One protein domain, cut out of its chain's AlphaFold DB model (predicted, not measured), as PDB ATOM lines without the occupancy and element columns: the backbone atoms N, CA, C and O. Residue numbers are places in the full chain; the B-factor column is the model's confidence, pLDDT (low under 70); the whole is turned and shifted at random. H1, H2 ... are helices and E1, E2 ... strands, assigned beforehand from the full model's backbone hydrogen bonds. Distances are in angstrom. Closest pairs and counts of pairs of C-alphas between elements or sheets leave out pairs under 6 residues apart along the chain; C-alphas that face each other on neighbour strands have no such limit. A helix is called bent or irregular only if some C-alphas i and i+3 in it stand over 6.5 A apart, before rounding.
ATOM      1  N   ILE A   3      34.464 -98.528  -3.734       66.12
ATOM      2  CA  ILE A   3      34.367 -97.148  -4.211       66.12
ATOM      3  C   ILE A   3      35.041 -96.248  -3.181       66.12
ATOM      4  O   ILE A   3      34.693 -96.275  -2.002       66.12
ATOM      5  N   GLN A   4      36.012 -95.458  -3.628       67.88
ATOM      6  CA  GLN A   4      36.737 -94.498  -2.801       67.88
ATOM      7  C   GLN A   4      36.485 -93.079  -3.304       67.88
ATOM      8  O   GLN A   4      36.398 -92.834  -4.506       67.88
ATOM      9  N   THR A   5      36.398 -92.129  -2.375       65.69
ATOM     10  CA  THR A   5      36.295 -90.700  -2.679       65.69
ATOM     11  C   THR A   5      37.362 -89.943  -1.892       65.69
ATOM     12  O   THR A   5      37.552 -90.199  -0.704       65.69
ATOM     13  N   LYS A   6      38.112 -89.066  -2.567       63.59
ATOM     14  CA  LYS A   6      39.162 -88.236  -1.949       63.59
ATOM     15  C   LYS A   6      38.641 -86.877  -1.479       63.59
ATOM     16  O   LYS A   6      39.192 -86.329  -0.536       63.59
ATOM     17  N   ASP A   7      37.592 -86.365  -2.121       61.12
ATOM     18  CA  ASP A   7      37.007 -85.053  -1.843       61.12
ATOM     19  C   ASP A   7      35.498 -85.216  -1.595       61.12
ATOM     20  O   ASP A   7      34.734 -85.350  -2.562       61.12
ATOM     21  N   PRO A   8      35.029 -85.222  -0.331       55.47
ATOM     22  CA  PRO A   8      33.604 -85.081  -0.063       55.47
ATOM     23  C   PRO A   8      33.143 -83.728  -0.620       55.47
ATOM     24  O   PRO A   8      33.764 -82.700  -0.368       55.47
ATOM     25  N   TYR A   9      32.096 -83.770  -1.449       57.09
ATOM     26  CA  TYR A   9      31.492 -82.671  -2.214       57.09
ATOM     27  C   TYR A   9      31.937 -81.252  -1.792       57.09
ATOM     28  O   TYR A   9      31.361 -80.638  -0.899       57.09
ATOM     29  N   SER A  10      32.934 -80.690  -2.486       58.06
ATOM     30  CA  SER A  10      33.514 -79.367  -2.178       58.06
ATOM     31  C   SER A  10      32.650 -78.174  -2.624       58.06
ATOM     32  O   SER A  10      33.152 -77.065  -2.799       58.06
ATOM     33  N   GLY A  11      31.360 -78.391  -2.911       59.97
ATOM     34  CA  GLY A  11      30.468 -77.378  -3.492       59.97
ATOM     35  C   GLY A  11      30.790 -77.002  -4.948       59.97
ATOM     36  O   GLY A  11      30.056 -76.230  -5.556       59.97
ATOM     37  N   LYS A  12      31.840 -77.581  -5.550       65.38
ATOM     38  CA  LYS A  12      32.272 -77.330  -6.941       65.38
ATOM     39  C   LYS A  12      31.442 -78.064  -8.003       65.38
ATOM     40  O   LYS A  12      31.795 -78.060  -9.180       65.38
ATOM     41  N   GLY A  13      30.370 -78.735  -7.588       75.31
ATOM     42  CA  GLY A  13      29.442 -79.429  -8.474       75.31
ATOM     43  C   GLY A  13      30.029 -80.623  -9.243       75.31
ATOM     44  O   GLY A  13      29.495 -81.036 -10.272       75.31
ATOM     45  N   LYS A  14      31.162 -81.165  -8.781       83.69
ATOM     46  CA  LYS A  14      31.788 -82.379  -9.315       83.69
ATOM     47  C   LYS A  14      32.317 -83.235  -8.176       83.69
ATOM     48  O   LYS A  14      32.872 -82.706  -7.216       83.69
ATOM     49  N   ILE A  15      32.170 -84.545  -8.313       84.81
ATOM     50  CA  ILE A  15      32.669 -85.539  -7.367       84.81
ATOM     51  C   ILE A  15      33.581 -86.497  -8.106       84.81
ATOM     52  O   ILE A  15      33.209 -87.030  -9.147       84.81
ATOM     53  N   TRP A  16      34.768 -86.720  -7.555       86.50
ATOM     54  CA  TRP A  16      35.680 -87.753  -8.027       86.50
ATOM     55  C   TRP A  16      35.416 -89.053  -7.270       86.50
ATOM     56  O   TRP A  16      35.364 -89.061  -6.034       86.50
ATOM     57  N   LEU A  17      35.264 -90.140  -8.021       86.69
ATOM     58  CA  LEU A  17      35.154 -91.493  -7.502       86.69
ATOM     59  C   LEU A  17      36.202 -92.381  -8.169       86.69
ATOM     60  O   LEU A  17      36.346 -92.377  -9.392       86.69
ATOM     61  N   LYS A  18      36.891 -93.179  -7.353       87.00
ATOM     62  CA  LYS A  18      37.729 -94.291  -7.797       87.00
ATOM     63  C   LYS A  18      36.991 -95.598  -7.551       87.00
ATOM     64  O   LYS A  18      36.502 -95.835  -6.447       87.00
ATOM     65  N   PHE A  19      36.934 -96.435  -8.572       86.06
ATOM     66  CA  PHE A  19      36.317 -97.749  -8.561       86.06
ATOM     67  C   PHE A  19      37.401 -98.810  -8.646       86.06
ATOM     68  O   PHE A  19      38.293 -98.716  -9.484       86.06
ATOM     69  N   VAL A  20      37.294 -99.823  -7.793       86.19
ATOM     70  CA  VAL A  20      38.181-100.989  -7.785       86.19
ATOM     71  C   VAL A  20      37.331-102.243  -7.981       86.19
ATOM     72  O   VAL A  20      36.452-102.548  -7.158       86.19
ATOM     73  N   ILE A  21      37.555-102.953  -9.088       83.44
ATOM     74  CA  ILE A  21      36.860-104.189  -9.467       83.44
ATOM     75  C   ILE A  21      37.913-105.251  -9.803       83.44
ATOM     76  O   ILE A  21      38.532-105.215 -10.859       83.44
ATOM     77  N   GLY A  22      38.109-106.214  -8.900       86.50
ATOM     78  CA  GLY A  22      39.193-107.189  -9.048       86.50
ATOM     79  C   GLY A  22      40.553-106.495  -8.963       86.50
ATOM     80  O   GLY A  22      40.821-105.820  -7.972       86.50
ATOM     81  N   GLU A  23      41.371-106.655 -10.003       86.81
ATOM     82  CA  GLU A  23      42.668-105.976 -10.166       86.81
ATOM     83  C   GLU A  23      42.561-104.672 -10.977       86.81
ATOM     84  O   GLU A  23      43.532-103.926 -11.077       86.81
ATOM     85  N   GLU A  24      41.388-104.379 -11.549       86.50
ATOM     86  CA  GLU A  24      41.174-103.174 -12.343       86.50
ATOM     87  C   GLU A  24      40.754-101.998 -11.459       86.50
ATOM     88  O   GLU A  24      39.834-102.087 -10.636       86.50
ATOM     89  N   GLU A  25      41.410-100.861 -11.678       90.44
ATOM     90  CA  GLU A  25      41.085 -99.591 -11.043       90.44
ATOM     91  C   GLU A  25      40.757 -98.549 -12.110       90.44
ATOM     92  O   GLU A  25      41.524 -98.344 -13.051       90.44
ATOM     93  N   PHE A  26      39.636 -97.849 -11.953       87.62
ATOM     94  CA  PHE A  26      39.294 -96.728 -12.821       87.62
ATOM     95  C   PHE A  26      38.730 -95.557 -12.033       87.62
ATOM     96  O   PHE A  26      38.066 -95.708 -11.008       87.62
ATOM     97  N   GLU A  27      39.000 -94.360 -12.533       89.38
ATOM     98  CA  GLU A  27      38.606 -93.108 -11.905       89.38
ATOM     99  C   GLU A  27      37.618 -92.373 -12.799       89.38
ATOM    100  O   GLU A  27      37.788 -92.303 -14.017       89.38
ATOM    101  N   ARG A  28      36.574 -91.806 -12.196       87.88
ATOM    102  CA  ARG A  28      35.585 -91.014 -12.920       87.88
ATOM    103  C   ARG A  28      35.133 -89.822 -12.095       87.88
ATOM    104  O   ARG A  28      34.885 -89.920 -10.894       87.88
ATOM    105  N   PHE A  29      34.995 -88.692 -12.778       88.12
ATOM    106  CA  PHE A  29      34.298 -87.535 -12.245       88.12
ATOM    107  C   PHE A  29      32.825 -87.616 -12.617       88.12
ATOM    108  O   PHE A  29      32.491 -87.931 -13.756       88.12
ATOM    109  N   PHE A  30      31.973 -87.282 -11.659       87.75
ATOM    110  CA  PHE A  30      30.544 -87.132 -11.858       87.75
ATOM    111  C   PHE A  30      30.140 -85.699 -11.585       87.75
ATOM    112  O   PHE A  30      30.533 -85.121 -10.565       87.75
ATOM    113  N   LYS A  31      29.342 -85.123 -12.478       88.06
ATOM    114  CA  LYS A  31      28.698 -83.840 -12.215       88.06
ATOM    115  C   LYS A  31      27.576 -84.024 -11.196       88.06
ATOM    116  O   LYS A  31      26.803 -84.975 -11.269       88.06
ATOM    117  N   VAL A  32      27.505 -83.105 -10.244       86.44
ATOM    118  CA  VAL A  32      26.483 -83.077  -9.201       86.44
ATOM    119  C   VAL A  32      26.031 -81.636  -9.019       86.44
ATOM    120  O   VAL A  32      26.866 -80.753  -8.865       86.44
ATOM    121  N   THR A  33      24.731 -81.383  -9.001       86.94
ATOM    122  CA  THR A  33      24.179 -80.040  -8.791       86.94
ATOM    123  C   THR A  33      23.313 -80.048  -7.543       86.94
ATOM    124  O   THR A  33      22.380 -80.835  -7.433       86.94
ATOM    125  N   PHE A  34      23.598 -79.161  -6.594       85.69
ATOM    126  CA  PHE A  34      22.702 -78.942  -5.465       85.69
ATOM    127  C   PHE A  34      21.539 -78.051  -5.903       85.69
ATOM    128  O   PHE A  34      21.764 -76.920  -6.331       85.69
ATOM    129  N   GLN A  35      20.310 -78.554  -5.799       87.31
ATOM    130  CA  GLN A  35      19.110 -77.815  -6.196       87.31
ATOM    131  C   GLN A  35      18.475 -77.027  -5.045       87.31
ATOM    132  O   GLN A  35      17.761 -76.059  -5.290       87.31
ATOM    133  N   GLY A  36      18.743 -77.398  -3.791       86.00
ATOM    134  CA  GLY A  36      18.250 -76.661  -2.630       86.00
ATOM    135  C   GLY A  36      17.782 -77.553  -1.487       86.00
ATOM    136  O   GLY A  36      17.955 -78.772  -1.500       86.00
ATOM    137  N   ILE A  37      17.172 -76.918  -0.486       88.44
ATOM    138  CA  ILE A  37      16.600 -77.586   0.688       88.44
ATOM    139  C   ILE A  37      15.087 -77.382   0.675       88.44
ATOM    140  O   ILE A  37      14.618 -76.247   0.612       88.44
ATOM    141  N   GLN A  38      14.310 -78.459   0.795       88.25
ATOM    142  CA  GLN A  38      12.875 -78.371   1.078       88.25
ATOM    143  C   GLN A  38      12.493 -79.307   2.217       88.25
ATOM    144  O   GLN A  38      12.809 -80.494   2.192       88.25
ATOM    145  N   LYS A  39      11.764 -78.775   3.209       87.19
ATOM    146  CA  LYS A  39      11.250 -79.538   4.365       87.19
ATOM    147  C   LYS A  39      12.332 -80.384   5.065       87.19
ATOM    148  O   LYS A  39      12.076 -81.525   5.437       87.19
ATOM    149  N   GLY A  40      13.544 -79.839   5.199       83.12
ATOM    150  CA  GLY A  40      14.686 -80.520   5.827       83.12
ATOM    151  C   GLY A  40      15.410 -81.543   4.945       83.12
ATOM    152  O   GLY A  40      16.386 -82.127   5.395       83.12
ATOM    153  N   LYS A  41      14.973 -81.744   3.695       87.06
ATOM    154  CA  LYS A  41      15.629 -82.625   2.725       87.06
ATOM    155  C   LYS A  41      16.497 -81.829   1.763       87.06
ATOM    156  O   LYS A  41      16.092 -80.752   1.321       87.06
ATOM    157  N   PHE A  42      17.651 -82.381   1.412       85.69
ATOM    158  CA  PHE A  42      18.621 -81.786   0.497       85.69
ATOM    159  C   PHE A  42      18.466 -82.410  -0.885       85.69
ATOM    160  O   PHE A  42      18.544 -83.626  -1.027       85.69
ATOM    161  N   PHE A  43      18.242 -81.595  -1.908       87.62
ATOM    162  CA  PHE A  43      17.973 -82.071  -3.259       87.62
ATOM    163  C   PHE A  43      19.221 -81.946  -4.126       87.62
ATOM    164  O   PHE A  43      19.810 -80.866  -4.225       87.62
ATOM    165  N   TYR A  44      19.605 -83.049  -4.763       87.69
ATOM    166  CA  TYR A  44      20.766 -83.129  -5.642       87.69
ATOM    167  C   TYR A  44      20.390 -83.742  -6.990       87.69
ATOM    168  O   TYR A  44      19.669 -84.734  -7.077       87.69
ATOM    169  N   GLU A  45      20.927 -83.167  -8.047       89.88
ATOM    170  CA  GLU A  45      20.948 -83.725  -9.392       89.88
ATOM    171  C   GLU A  45      22.311 -84.385  -9.602       89.88
ATOM    172  O   GLU A  45      23.329 -83.818  -9.193       89.88
ATOM    173  N   VAL A  46      22.356 -85.582 -10.183       89.12
ATOM    174  CA  VAL A  46      23.606 -86.335 -10.367       89.12
ATOM    175  C   VAL A  46      23.676 -86.876 -11.783       89.12
ATOM    176  O   VAL A  46      22.686 -87.359 -12.317       89.12
ATOM    177  N   GLU A  47      24.864 -86.824 -12.375       89.69
ATOM    178  CA  GLU A  47      25.109 -87.352 -13.713       89.69
ATOM    179  C   GLU A  47      24.783 -88.852 -13.823       89.69
ATOM    180  O   GLU A  47      25.013 -89.637 -12.893       89.69
ATOM    181  N   ASP A  48      24.293 -89.261 -14.995       86.81
ATOM    182  CA  ASP A  48      23.993 -90.657 -15.290       86.81
ATOM    183  C   ASP A  48      25.201 -91.579 -15.049       86.81
ATOM    184  O   ASP A  48      26.339 -91.335 -15.469       86.81
ATOM    185  N   GLY A  49      24.924 -92.692 -14.368       85.62
ATOM    186  CA  GLY A  49      25.934 -93.658 -13.939       85.62
ATOM    187  C   GLY A  49      26.533 -93.377 -12.559       85.62
ATOM    188  O   GLY A  49      27.396 -94.143 -12.130       85.62
ATOM    189  N   PHE A  50      26.088 -92.334 -11.843       87.50
ATOM    190  CA  PHE A  50      26.492 -92.131 -10.452       87.50
ATOM    191  C   PHE A  50      26.030 -93.310  -9.568       87.50
ATOM    192  O   PHE A  50      24.849 -93.683  -9.608       87.50
ATOM    193  N   PRO A  51      26.909 -93.896  -8.735       86.19
ATOM    194  CA  PRO A  51      26.547 -95.046  -7.912       86.19
ATOM    195  C   PRO A  51      25.529 -94.654  -6.841       86.19
ATOM    196  O   PRO A  51      25.821 -93.873  -5.934       86.19
ATOM    197  N   LYS A  52      24.325 -95.232  -6.904       82.69
ATOM    198  CA  LYS A  52      23.238 -94.922  -5.958       82.69
ATOM    199  C   LYS A  52      23.616 -95.221  -4.506       82.69
ATOM    200  O   LYS A  52      23.162 -94.528  -3.601       82.69
ATOM    201  N   GLU A  53      24.467 -96.219  -4.283       82.25
ATOM    202  CA  GLU A  53      24.958 -96.603  -2.953       82.25
ATOM    203  C   GLU A  53      25.810 -95.495  -2.313       82.25
ATOM    204  O   GLU A  53      25.785 -95.315  -1.097       82.25
ATOM    205  N   MET A  54      26.499 -94.691  -3.132       83.31
ATOM    206  CA  MET A  54      27.352 -93.596  -2.666       83.31
ATOM    207  C   MET A  54      26.567 -92.339  -2.293       83.31
ATOM    208  O   MET A  54      27.090 -91.497  -1.571       83.31
ATOM    209  N   VAL A  55      25.311 -92.209  -2.732       81.25
ATOM    210  CA  VAL A  55      24.478 -91.025  -2.471       81.25
ATOM    211  C   VAL A  55      24.364 -90.755  -0.974       81.25
ATOM    212  O   VAL A  55      24.670 -89.657  -0.522       81.25
ATOM    213  N   LYS A  56      23.972 -91.761  -0.187       80.00
ATOM    214  CA  LYS A  56      23.811 -91.596   1.267       80.00
ATOM    215  C   LYS A  56      25.143 -91.374   1.980       80.00
ATOM    216  O   LYS A  56      25.183 -90.652   2.967       80.00
ATOM    217  N   LEU A  57      26.215 -91.993   1.483       81.25
ATOM    218  CA  LEU A  57      27.557 -91.861   2.054       81.25
ATOM    219  C   LEU A  57      28.129 -90.456   1.852       81.25
ATOM    220  O   LEU A  57      28.791 -89.931   2.738       81.25
ATOM    221  N   ILE A  58      27.866 -89.854   0.694       80.56
ATOM    222  CA  ILE A  58      28.436 -88.563   0.301       80.56
ATOM    223  C   ILE A  58      27.549 -87.395   0.732       80.56
ATOM    224  O   ILE A  58      28.065 -86.380   1.194       80.56
ATOM    225  N   PHE A  59      26.230 -87.517   0.572       79.88
ATOM    226  CA  PHE A  59      25.283 -86.422   0.802       79.88
ATOM    227  C   PHE A  59      24.489 -86.558   2.110       79.88
ATOM    228  O   PHE A  59      23.765 -85.638   2.482       79.88
ATOM    229  N   GLY A  60      24.620 -87.682   2.820       82.19
ATOM    230  CA  GLY A  60      23.907 -87.948   4.069       82.19
ATOM    231  C   GLY A  60      22.516 -88.569   3.886       82.19
ATOM    232  O   GLY A  60      22.046 -88.822   2.774       82.19
ATOM    233  N   LEU A  61      21.854 -88.854   5.012       77.88
ATOM    234  CA  LEU A  61      20.565 -89.562   5.054       77.88
ATOM    235  C   LEU A  61      19.396 -88.745   4.482       77.88
ATOM    236  O   LEU A  61      18.464 -89.332   3.936       77.88
ATOM    237  N   ASP A  62      19.468 -87.417   4.563       83.50
ATOM    238  CA  ASP A  62      18.411 -86.494   4.127       83.50
ATOM    239  C   ASP A  62      18.532 -86.067   2.653       83.50
ATOM    240  O   ASP A  62      17.813 -85.175   2.191       83.50
ATOM    241  N   ALA A  63      19.433 -86.702   1.900       84.44
ATOM    242  CA  ALA A  63      19.643 -86.428   0.488       84.44
ATOM    243  C   ALA A  63      18.579 -87.095  -0.400       84.44
ATOM    244  O   ALA A  63      18.287 -88.288  -0.292       84.44
ATOM    245  N   VAL A  64      18.036 -86.321  -1.335       86.00
ATOM    246  CA  VAL A  64      17.077 -86.744  -2.356       86.00
ATOM    247  C   VAL A  64      17.689 -86.498  -3.727       86.00
ATOM    248  O   VAL A  64      18.081 -85.376  -4.041       86.00
ATOM    249  N   ILE A  65      17.746 -87.542  -4.555       87.06
ATOM    250  CA  ILE A  65      18.220 -87.434  -5.937       87.06
ATOM    251  C   ILE A  65      17.040 -87.171  -6.868       87.06
ATOM    252  O   ILE A  65      16.092 -87.957  -6.883       87.06
ATOM    253  N   VAL A  66      17.105 -86.080  -7.634       82.56
ATOM    254  CA  VAL A  66      16.028 -85.633  -8.542       82.56
ATOM    255  C   VAL A  66      16.205 -86.038 -10.006       82.56
ATOM    256  O   VAL A  66      15.203 -86.028 -10.717       82.56
TER     257      VAL A  66
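What this domain is: This is residues 3 to 66 of the 67 residues of an uncharacterized protein of Phorcysia thermohydrogeniphila (UniProt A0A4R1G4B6). A long four-stranded sheet curls like part of a barrel and arches over one short helix, H1, which packs on the inner side of the curl near the middle of the length, with E4 and E3 the strands closest to it. The long, bent strand E2 is its spine: one part of E2 pairs with E1 and the other with E3, and short E4 lies beside E3 at the edge. The printed part has 64 residues, with four named strands and one named helix in the chain order E1, E2, E3, H1, E4; the sheet's order is E1, E2, E3, E4, mixed, and the class is mostly strand. It is compact, with a radius of gyration of the C-alphas of 12.3 A, yet its outline is a rod of 44 by 20 by 20 A.

How they stand to each other: Strand E2, residues 24 to 38, bends by 61 degrees at residue 35. Its pairing is staggered: residues 24 to 31 pair with E1, residues 14 to 21, and residues 32 to 38 with E3, residues 41 to 46. E1, E2 and E3 form a meander, each strand the antiparallel neighbour of the one before, and E1 and E2, like E2 and E3, are a hairpin. N 17 and O 28 are 2.9 A apart, and N 35 and O 43 are 2.8 A apart, both within hydrogen-bond range. E4, residues 63 to 65, is parallel to E3 at 39 degrees, with N 64 and O 42 at 2.8 A. E1 and E4 are the edge strands and are apart. H1, residues 52 to 59, is on the sheet; its closest C-alphas to E4 are those of Lys 56 and Ala 63, 6.7 A apart, and it and E3 are near each other. E3, H1 and E4 make a strand-helix-strand unit, two parallel neighbour strands with a helix between, with a right-handed crossover. In H1, 2 of 4 O i to N i+4 pairs are within hydrogen-bond range. Residues 3 to 4 pair antiparallel with residues 18 to 19 of E1.

Where its parts are: E1 begins at C-alpha 14, (31.788, -82.379, -9.315), and is 22.4 A long. E2 is 40.0 A long and ends at C-alpha 38, (12.875, -78.371, 1.078). E3 measures 15.8 A, H1 11.1 A and E4 6.7 A from first to last C-alpha, and E4 ends at C-alpha 65, (18.220, -87.434, -5.937). H1 is irregular, but only just: C-alphas 53 and 56 are 6.6 A apart.

The domain as a whole: The two C-alphas farthest apart are those of Glu 23 and Lys 39, at 43.6 A. The sheet is only just strongly twisted, its C-alphas lying up to 4.5 A off the best plane. The printed part has no cut, and the four links between named elements are tight. The mean pLDDT of the printed part is 81.8; residues 3 to 12 are under 70.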